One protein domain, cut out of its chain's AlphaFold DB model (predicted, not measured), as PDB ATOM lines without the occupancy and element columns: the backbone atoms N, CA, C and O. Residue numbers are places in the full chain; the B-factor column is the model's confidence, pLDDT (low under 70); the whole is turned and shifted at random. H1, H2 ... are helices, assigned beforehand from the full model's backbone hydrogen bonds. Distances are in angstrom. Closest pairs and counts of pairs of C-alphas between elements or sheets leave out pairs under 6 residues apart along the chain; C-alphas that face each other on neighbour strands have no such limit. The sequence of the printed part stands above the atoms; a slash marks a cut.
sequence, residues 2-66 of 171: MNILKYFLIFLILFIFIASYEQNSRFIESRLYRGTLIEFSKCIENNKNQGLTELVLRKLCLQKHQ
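What this domain is: This is residues 2 to 66 of the 171 residues of an uncharacterized protein of Desulfobacterales bacterium SG8_35_2 (UniProt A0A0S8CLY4). Picture one long helix, H1, as an arm, with a small head of two shorter helices, H2 and H3, at its far end. H2 turns back at an angle from the end of H1, H3 packs on H2, and residues 2 to 28 of H1 stick out free of the head. The printed part has 65 residues with three named helices, in the order H1, H2, H3, and no named strand; the class is all helix. The whole is extended, with a radius of gyration of the C-alphas of 18.7 A, and spans 60 by 27 by 12 A, the arm making the length.

How they stand to each other: Start with H1, residues 2 to 32, which touches no helix. Next along the chain is H2, residues 37 to 47: the two are close but not clearly touching, and their closest C-alphas, those of Ser 30 and Glu 39, are 7.7 A apart. Their lines stand at a steep tilt of 59 degrees, and they run opposite ways. Go on to H3, residues 54 to 65, which touches H2; the closest C-alphas, those of Cys 43 and Cys 61, are 5.9 A apart. H2 and H3 run opposite ways at a steep tilt of 50 degrees. H1 and H3 are apart. In H1, H2 and H3, every O i to N i+4 pair is within hydrogen-bond range.

Where its parts are: Find C-alpha 2 at (27.437, 7.537, 1.166); from there H1 runs 45.3 A to C-alpha 32 at (31.173, -16.443, -37.121). H2 measures 15.6 A from C-alpha 37 to C-alpha 47. H3 measures 16.1 A and ends at C-alpha 65, at (28.821, -11.296, -47.814).

The domain as a whole: The two C-alphas farthest apart, those of Met 2 and Leu 55, are 59.9 A apart. Without residues 2 to 28, the remaining 38 residues span 29 by 15 by 11 A. The printed part has no cut; the link from H1 to H2 is tight, and that from H2 to H3 is short. In the B-factor column, the mean pLDDT of the printed part is 82.6, and this predicted model is under 70 at residue 2 and residues 22 to 33.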
ATOM      1  N   MET A   2      26.399   8.508   1.573       65.38
ATOM      2  CA  MET A   2      27.437   7.537   1.166       65.38
ATOM      3  C   MET A   2      26.924   6.245   0.486       65.38
ATOM      4  O   MET A   2      27.610   5.683  -0.362       65.38
ATOM      5  N   ASN A   3      25.698   5.798   0.793       75.00
ATOM      6  CA  ASN A   3      25.109   4.605   0.165       75.00
ATOM      7  C   ASN A   3      24.636   4.853  -1.276       75.00
ATOM      8  O   ASN A   3      24.784   3.976  -2.117       75.00
ATOM      9  N   ILE A   4      24.133   6.053  -1.585       81.19
ATOM     10  CA  ILE A   4      23.649   6.406  -2.933       81.19
ATOM     11  C   ILE A   4      24.814   6.415  -3.930       81.19
ATOM     12  O   ILE A   4      24.692   5.867  -5.021       81.19
ATOM     13  N   LEU A   5      25.971   6.949  -3.519       83.88
ATOM     14  CA  LEU A   5      27.182   6.959  -4.341       83.88
ATOM     15  C   LEU A   5      27.676   5.536  -4.656       83.88
ATOM     16  O   LEU A   5      28.057   5.263  -5.788       83.88
ATOM     17  N   LYS A   6      27.607   4.608  -3.686       85.06
ATOM     18  CA  LYS A   6      27.951   3.191  -3.902       85.06
ATOM     19  C   LYS A   6      27.027   2.513  -4.915       85.06
ATOM     20  O   LYS A   6      27.522   1.839  -5.813       85.06
ATOM     21  N   TYR A   7      25.711   2.706  -4.806       88.25
ATOM     22  CA  TYR A   7      24.759   2.123  -5.761       88.25
ATOM     23  C   TYR A   7      24.944   2.677  -7.175       88.25
ATOM     24  O   TYR A   7      24.882   1.919  -8.139       88.25
ATOM     25  N   PHE A   8      25.245   3.971  -7.300       88.88
ATOM     26  CA  PHE A   8      25.510   4.595  -8.593       88.88
ATOM     27  C   PHE A   8      26.771   4.023  -9.260       88.88
ATOM     28  O   PHE A   8      26.773   3.747 -10.455       88.88
ATOM     29  N   LEU A   9      27.825   3.777  -8.477       88.62
ATOM     30  CA  LEU A   9      29.080   3.198  -8.965       88.62
ATOM     31  C   LEU A   9      28.900   1.742  -9.421       88.62
ATOM     32  O   LEU A   9      29.402   1.360 -10.473       88.62
ATOM     33  N   ILE A  10      28.125   0.951  -8.672       89.69
ATOM     34  CA  ILE A  10      27.770  -0.427  -9.047       89.69
ATOM     35  C   ILE A  10      26.953  -0.442 -10.344       89.69
ATOM     36  O   ILE A  10      27.249  -1.228 -11.243       89.69
ATOM     37  N   PHE A  11      25.963   0.446 -10.470       90.38
ATOM     38  CA  PHE A  11      25.157   0.571 -11.685       90.38
ATOM     39  C   PHE A  11      26.009   0.955 -12.900       90.38
ATOM     40  O   PHE A  11      25.868   0.352 -13.960       90.38
ATOM     41  N   LEU A  12      26.929   1.911 -12.744       88.62
ATOM     42  CA  LEU A  12      27.796   2.367 -13.829       88.62
ATOM     43  C   LEU A  12      28.753   1.263 -14.299       88.62
ATOM     44  O   LEU A  12      28.929   1.076 -15.501       88.62
ATOM     45  N   ILE A  13      29.304   0.476 -13.369       87.12
ATOM     46  CA  ILE A  13      30.118  -0.702 -13.698       87.12
ATOM     47  C   ILE A  13      29.279  -1.732 -14.466       87.12
ATOM     48  O   ILE A  13      29.690  -2.171 -15.538       87.12
ATOM     49  N   LEU A  14      28.086  -2.078 -13.972       86.81
ATOM     50  CA  LEU A  14      27.173  -3.008 -14.650       86.81
ATOM     51  C   LEU A  14      26.803  -2.532 -16.059       86.81
ATOM     52  O   LEU A  14      26.825  -3.327 -16.995       86.81
ATOM     53  N   PHE A  15      26.523  -1.242 -16.228       86.62
ATOM     54  CA  PHE A  15      26.190  -0.661 -17.524       86.62
ATOM     55  C   PHE A  15      27.348  -0.783 -18.525       86.62
ATOM     56  O   PHE A  15      27.128  -1.175 -19.669       86.62
ATOM     57  N   ILE A  16      28.589  -0.529 -18.089       85.31
ATOM     58  CA  ILE A  16      29.787  -0.709 -18.924       85.31
ATOM     59  C   ILE A  16      29.952  -2.179 -19.327       85.31
ATOM     60  O   ILE A  16      30.221  -2.460 -20.495       85.31
ATOM     61  N   PHE A  17      29.753  -3.122 -18.400       82.19
ATOM     62  CA  PHE A  17      29.830  -4.553 -18.710       82.19
ATOM     63  C   PHE A  17      28.761  -4.991 -19.719       82.19
ATOM     64  O   PHE A  17      29.083  -5.726 -20.650       82.19
ATOM     65  N   ILE A  18      27.521  -4.513 -19.582       81.69
ATOM     66  CA  ILE A  18      26.424  -4.827 -20.512       81.69
ATOM     67  C   ILE A  18      26.717  -4.254 -21.903       81.69
ATOM     68  O   ILE A  18      26.661  -4.988 -22.888       81.69
ATOM     69  N   ALA A  19      27.096  -2.975 -21.990       75.94
ATOM     70  CA  ALA A  19      27.411  -2.327 -23.262       75.94
ATOM     71  C   ALA A  19      28.615  -2.984 -23.961       75.94
ATOM     72  O   ALA A  19      28.595  -3.214 -25.170       75.94
ATOM     73  N   SER A  20      29.651  -3.342 -23.196       73.31
ATOM     74  CA  SER A  20      30.830  -4.024 -23.730       73.31
ATOM     75  C   SER A  20      30.499  -5.444 -24.198       73.31
ATOM     76  O   SER A  20      30.935  -5.844 -25.273       73.31
ATOM     77  N   TYR A  21      29.662  -6.185 -23.463       76.12
ATOM     78  CA  TYR A  21      29.182  -7.503 -23.884       76.12
ATOM     79  C   TYR A  21      28.343  -7.434 -25.167       76.12
ATOM     80  O   TYR A  21      28.524  -8.247 -26.074       76.12
ATOM     81  N   GLU A  22      27.459  -6.445 -25.293       67.94
ATOM     82  CA  GLU A  22      26.640  -6.260 -26.492       67.94
ATOM     83  C   GLU A  22      27.498  -5.922 -27.722       67.94
ATOM     84  O   GLU A  22      27.314  -6.493 -28.798       67.94
ATOM     85  N   GLN A  23      28.501  -5.058 -27.567       68.62
ATOM     86  CA  GLN A  23      29.416  -4.734 -28.659       68.62
ATOM     87  C   GLN A  23      30.281  -5.940 -29.059       68.62
ATOM     88  O   GLN A  23      30.474  -6.199 -30.250       68.62
ATOM     89  N   ASN A  24      30.766  -6.707 -28.080       65.69
ATOM     90  CA  ASN A  24      31.622  -7.863 -28.331       65.69
ATOM     91  C   ASN A  24      30.838  -9.047 -28.922       65.69
ATOM     92  O   ASN A  24      31.336  -9.729 -29.813       65.69
ATOM     93  N   SER A  25      29.593  -9.268 -28.490       64.75
ATOM     94  CA  SER A  25      28.718 -10.310 -29.048       64.75
ATOM     95  C   SER A  25      28.373 -10.039 -30.512       64.75
ATOM     96  O   SER A  25      28.542 -10.936 -31.333       64.75
ATOM     97  N   ARG A  26      28.029  -8.796 -30.877       65.88
ATOM     98  CA  ARG A  26      27.824  -8.403 -32.285       65.88
ATOM     99  C   ARG A  26      29.084  -8.590 -33.130       65.88
ATOM    100  O   ARG A  26      29.005  -9.033 -34.274       65.88
ATOM    101  N   PHE A  27      30.255  -8.278 -32.572       64.19
ATOM    102  CA  PHE A  27      31.530  -8.500 -33.251       64.19
ATOM    103  C   PHE A  27      31.801  -9.996 -33.491       64.19
ATOM    104  O   PHE A  27      32.122 -10.390 -34.614       64.19
ATOM    105  N   ILE A  28      31.617 -10.838 -32.471       61.62
ATOM    106  CA  ILE A  28      31.788 -12.296 -32.561       61.62
ATOM    107  C   ILE A  28      30.785 -12.907 -33.551       61.62
ATOM    108  O   ILE A  28      31.175 -13.716 -34.394       61.62
ATOM    109  N   GLU A  29      29.525 -12.478 -33.511       62.75
ATOM    110  CA  GLU A  29      28.474 -12.924 -34.429       62.75
ATOM    111  C   GLU A  29      28.806 -12.534 -35.878       62.75
ATOM    112  O   GLU A  29      28.835 -13.386 -36.761       62.75
ATOM    113  N   SER A  30      29.222 -11.290 -36.133       63.22
ATOM    114  CA  SER A  30      29.630 -10.879 -37.485       63.22
ATOM    115  C   SER A  30      30.803 -11.696 -38.046       63.22
ATOM    116  O   SER A  30      30.909 -11.879 -39.257       63.22
ATOM    117  N   ARG A  31      31.684 -12.216 -37.180       64.38
ATOM    118  CA  ARG A  31      32.849 -13.012 -37.582       64.38
ATOM    119  C   ARG A  31      32.507 -14.481 -37.814       64.38
ATOM    120  O   ARG A  31      33.059 -15.080 -38.730       64.38
ATOM    121  N   LEU A  32      31.617 -15.050 -37.003       62.47
ATOM    122  CA  LEU A  32      31.173 -16.443 -37.121       62.47
ATOM    123  C   LEU A  32      30.209 -16.656 -38.298       62.47
ATOM    124  O   LEU A  32      30.192 -17.735 -38.882       62.47
ATOM    125  N   TYR A  33      29.432 -15.629 -38.652       65.50
ATOM    126  CA  TYR A  33      28.348 -15.728 -39.630       65.50
ATOM    127  C   TYR A  33      28.688 -15.025 -40.960       65.50
ATOM    128  O   TYR A  33      27.861 -14.991 -41.878       65.50
ATOM    129  N   ARG A  34      29.897 -14.462 -41.109       73.81
ATOM    130  CA  ARG A  34      30.367 -13.925 -42.397       73.81
ATOM    131  C   ARG A  34      30.325 -15.032 -43.452       73.81
ATOM    132  O   ARG A  34      30.644 -16.176 -43.147       73.81
ATOM    133  N   GLY A  35      29.925 -14.702 -44.678       82.75
ATOM    134  CA  GLY A  35      29.798 -15.725 -45.715       82.75
ATOM    135  C   GLY A  35      28.470 -16.476 -45.704       82.75
ATOM    136  O   GLY A  35      28.302 -17.368 -46.522       82.75
ATOM    137  N   THR A  36      27.534 -16.182 -44.790       89.00
ATOM    138  CA  THR A  36      26.283 -16.951 -44.651       89.00
ATOM    139  C   THR A  36      25.064 -16.247 -45.242       89.00
ATOM    140  O   THR A  36      24.989 -15.016 -45.297       89.00
ATOM    141  N   LEU A  37      24.057 -17.044 -45.605       88.81
ATOM    142  CA  LEU A  37      22.737 -16.570 -46.020       88.81
ATOM    143  C   LEU A  37      22.064 -15.732 -44.917       88.81
ATOM    144  O   LEU A  37      21.390 -14.753 -45.216       88.81
ATOM    145  N   ILE A  38      22.292 -16.074 -43.642       87.69
ATOM    146  CA  ILE A  38      21.718 -15.370 -42.484       87.69
ATOM    147  C   ILE A  38      22.190 -13.912 -42.441       87.69
ATOM    148  O   ILE A  38      21.372 -13.000 -42.332       87.69
ATOM    149  N   GLU A  39      23.499 -13.671 -42.546       86.44
ATOM    150  CA  GLU A  39      24.042 -12.305 -42.530       86.44
ATOM    151  C   GLU A  39      23.672 -11.524 -43.790       86.44
ATOM    152  O   GLU A  39      23.383 -10.332 -43.707       86.44
ATOM    153  N   PHE A  40      23.595 -12.194 -44.942       90.19
ATOM    154  CA  PHE A  40      23.056 -11.589 -46.157       90.19
ATOM    155  C   PHE A  40      21.605 -11.108 -45.958       90.19
ATOM    156  O   PHE A  40      21.296  -9.952 -46.253       90.19
ATOM    157  N   SER A  41      20.729 -11.939 -45.384       90.00
ATOM    158  CA  SER A  41      19.342 -11.560 -45.086       90.00
ATOM    159  C   SER A  41      19.252 -10.425 -44.062       90.00
ATOM    160  O   SER A  41      18.498  -9.476 -44.273       90.00
ATOM    161  N   LYS A  42      20.054 -10.462 -42.989       89.81
ATOM    162  CA  LYS A  42      20.134  -9.359 -42.014       89.81
ATOM    163  C   LYS A  42      20.629  -8.063 -42.659       89.81
ATOM    164  O   LYS A  42      20.128  -6.993 -42.331       89.81
ATOM    165  N   CYS A  43      21.596  -8.139 -43.575       90.44
ATOM    166  CA  CYS A  43      22.078  -6.981 -44.321       90.44
ATOM    167  C   CYS A  43      20.942  -6.329 -45.113       90.44
ATOM    168  O   CYS A  43      20.770  -5.115 -45.028       90.44
ATOM    169  N   ILE A  44      20.131  -7.115 -45.824       91.75
ATOM    170  CA  ILE A  44      18.972  -6.585 -46.554       91.75
ATOM    171  C   ILE A  44      17.993  -5.925 -45.578       91.75
ATOM    172  O   ILE A  44      17.637  -4.763 -45.754       91.75
ATOM    173  N   GLU A  45      17.614  -6.624 -44.511       91.75
ATOM    174  CA  GLU A  45      16.623  -6.131 -43.550       91.75
ATOM    175  C   GLU A  45      17.061  -4.822 -42.869       91.75
ATOM    176  O   GLU A  45      16.285  -3.871 -42.780       91.75
ATOM    177  N   ASN A  46      18.332  -4.726 -42.469       89.69
ATOM    178  CA  ASN A  46      18.882  -3.544 -41.800       89.69
ATOM    179  C   ASN A  46      18.963  -2.311 -42.713       89.69
ATOM    180  O   ASN A  46      18.968  -1.183 -42.221       89.69
ATOM    181  N   ASN A  47      19.044  -2.507 -44.031       88.75
ATOM    182  CA  ASN A  47      19.220  -1.422 -44.995       88.75
ATOM    183  C   ASN A  47      17.968  -1.180 -45.862       88.75
ATOM    184  O   ASN A  47      17.973  -0.276 -46.695       88.75
ATOM    185  N   LYS A  48      16.861  -1.908 -45.638       89.31
ATOM    186  CA  LYS A  48      15.622  -1.795 -46.435       89.31
ATOM    187  C   LYS A  48      15.015  -0.385 -46.464       89.31
ATOM    188  O   LYS A  48      14.373  -0.007 -47.434       89.31
ATOM    189  N   ASN A  49      15.246   0.405 -45.413       89.75
ATOM    190  CA  ASN A  49      14.702   1.759 -45.266       89.75
ATOM    191  C   ASN A  49      15.645   2.863 -45.786       89.75
ATOM    192  O   ASN A  49      15.359   4.041 -45.601       89.75
ATOM    193  N   GLN A  50      16.771   2.516 -46.417       86.94
ATOM    194  CA  GLN A  50      17.776   3.491 -46.870       86.94
ATOM    195  C   GLN A  50      17.472   4.126 -48.238       86.94
ATOM    196  O   GLN A  50      18.325   4.804 -48.803       86.94
ATOM    197  N   GLY A  51      16.275   3.912 -48.793       86.62
ATOM    198  CA  GLY A  51      15.877   4.487 -50.085       86.62
ATOM    199  C   GLY A  51      16.572   3.861 -51.302       86.62
ATOM    200  O   GLY A  51      16.495   4.412 -52.397       86.62
ATOM    201  N   LEU A  52      17.243   2.720 -51.128       89.75
ATOM    202  CA  LEU A  52      17.814   1.934 -52.221       89.75
ATOM    203  C   LEU A  52      16.744   1.042 -52.853       89.75
ATOM    204  O   LEU A  52      15.855   0.540 -52.164       89.75
ATOM    205  N   THR A  53      16.854   0.790 -54.160       91.94
ATOM    206  CA  THR A  53      16.033  -0.246 -54.796       91.94
ATOM    207  C   THR A  53      16.431  -1.615 -54.257       91.94
ATOM    208  O   THR A  53      17.596  -1.854 -53.931       91.94
ATOM    209  N   GLU A  54      15.475  -2.542 -54.197       89.06
ATOM    210  CA  GLU A  54      15.730  -3.898 -53.703       89.06
ATOM    211  C   GLU A  54      16.876  -4.582 -54.464       89.06
ATOM    212  O   GLU A  54      17.726  -5.230 -53.854       89.06
ATOM    213  N   LEU A  55      16.944  -4.381 -55.784       88.69
ATOM    214  CA  LEU A  55      18.020  -4.913 -56.614       88.69
ATOM    215  C   LEU A  55      19.386  -4.384 -56.160       88.69
ATOM    216  O   LEU A  55      20.280  -5.182 -55.897       88.69
ATOM    217  N   VAL A  56      19.546  -3.062 -56.028       90.19
ATOM    218  CA  VAL A  56      20.814  -2.438 -55.605       90.19
ATOM    219  C   VAL A  56      21.191  -2.871 -54.191       90.19
ATOM    220  O   VAL A  56      22.352  -3.171 -53.922       90.19
ATOM    221  N   LEU A  57      20.213  -2.961 -53.295       91.56
ATOM    222  CA  LEU A  57      20.428  -3.428 -51.935       91.56
ATOM    223  C   LEU A  57      20.939  -4.877 -51.904       91.56
ATOM    224  O   LEU A  57      21.946  -5.164 -51.253       91.56
ATOM    225  N   ARG A  58      20.305  -5.781 -52.660       90.12
ATOM    226  CA  ARG A  58      20.785  -7.160 -52.840       90.12
ATOM    227  C   ARG A  58      22.192  -7.171 -53.446       90.12
ATOM    228  O   ARG A  58      23.025  -7.926 -52.954       90.12
ATOM    229  N   LYS A  59      22.483  -6.283 -54.411       89.81
ATOM    230  CA  LYS A  59      23.828  -6.043 -54.980       89.81
ATOM    231  C   LYS A  59      24.901  -5.804 -53.941       89.81
ATOM    232  O   LYS A  59      25.852  -6.581 -53.830       89.81
ATOM    233  N   LEU A  60      24.700  -4.779 -53.137       90.31
ATOM    234  CA  LEU A  60      25.658  -4.374 -52.121       90.31
ATOM    235  C   LEU A  60      25.810  -5.432 -51.022       90.31
ATOM    236  O   LEU A  60      26.929  -5.748 -50.616       90.31
ATOM    237  N   CYS A  61      24.702  -6.022 -50.567       90.56
ATOM    238  CA  CYS A  61      24.754  -7.061 -49.544       90.56
ATOM    239  C   CYS A  61      25.441  -8.335 -50.053       90.56
ATOM    240  O   CYS A  61      26.247  -8.913 -49.327       90.56
ATOM    241  N   LEU A  62      25.202  -8.759 -51.296       90.81
ATOM    242  CA  LEU A  62      25.872  -9.935 -51.855       90.81
ATOM    243  C   LEU A  62      27.376  -9.700 -51.988       90.81
ATOM    244  O   LEU A  62      28.149 -10.526 -51.524       90.81
ATOM    245  N   GLN A  63      27.802  -8.553 -52.527       88.56
ATOM    246  CA  GLN A  63      29.227  -8.216 -52.652       88.56
ATOM    247  C   GLN A  63      29.953  -8.221 -51.300       88.56
ATOM    248  O   GLN A  63      31.109  -8.628 -51.219       88.56
ATOM    249  N   LYS A  64      29.273  -7.792 -50.231       88.06
ATOM    250  CA  LYS A  64      29.834  -7.766 -48.875       88.06
ATOM    251  C   LYS A  64      29.945  -9.156 -48.241       88.06
ATOM    252  O   LYS A  64      30.852  -9.384 -47.436       88.06
ATOM    253  N   HIS A  65      28.998 -10.042 -48.541       90.62
ATOM    254  CA  HIS A  65      28.821 -11.296 -47.814       90.62
ATOM    255  C   HIS A  65      29.187 -12.548 -48.610       90.62
ATOM    256  O   HIS A  65      29.418 -13.563 -47.970       90.62
ATOM    257  N   GLN A  66      29.277 -12.507 -49.939       91.25
ATOM    258  CA  GLN A  66      29.748 -13.648 -50.725       91.25
ATOM    259  C   GLN A  66      31.212 -13.964 -50.404       91.25
ATOM    260  O   GLN A  66      32.004 -13.074 -50.078       91.25
TER     261      GLN A  66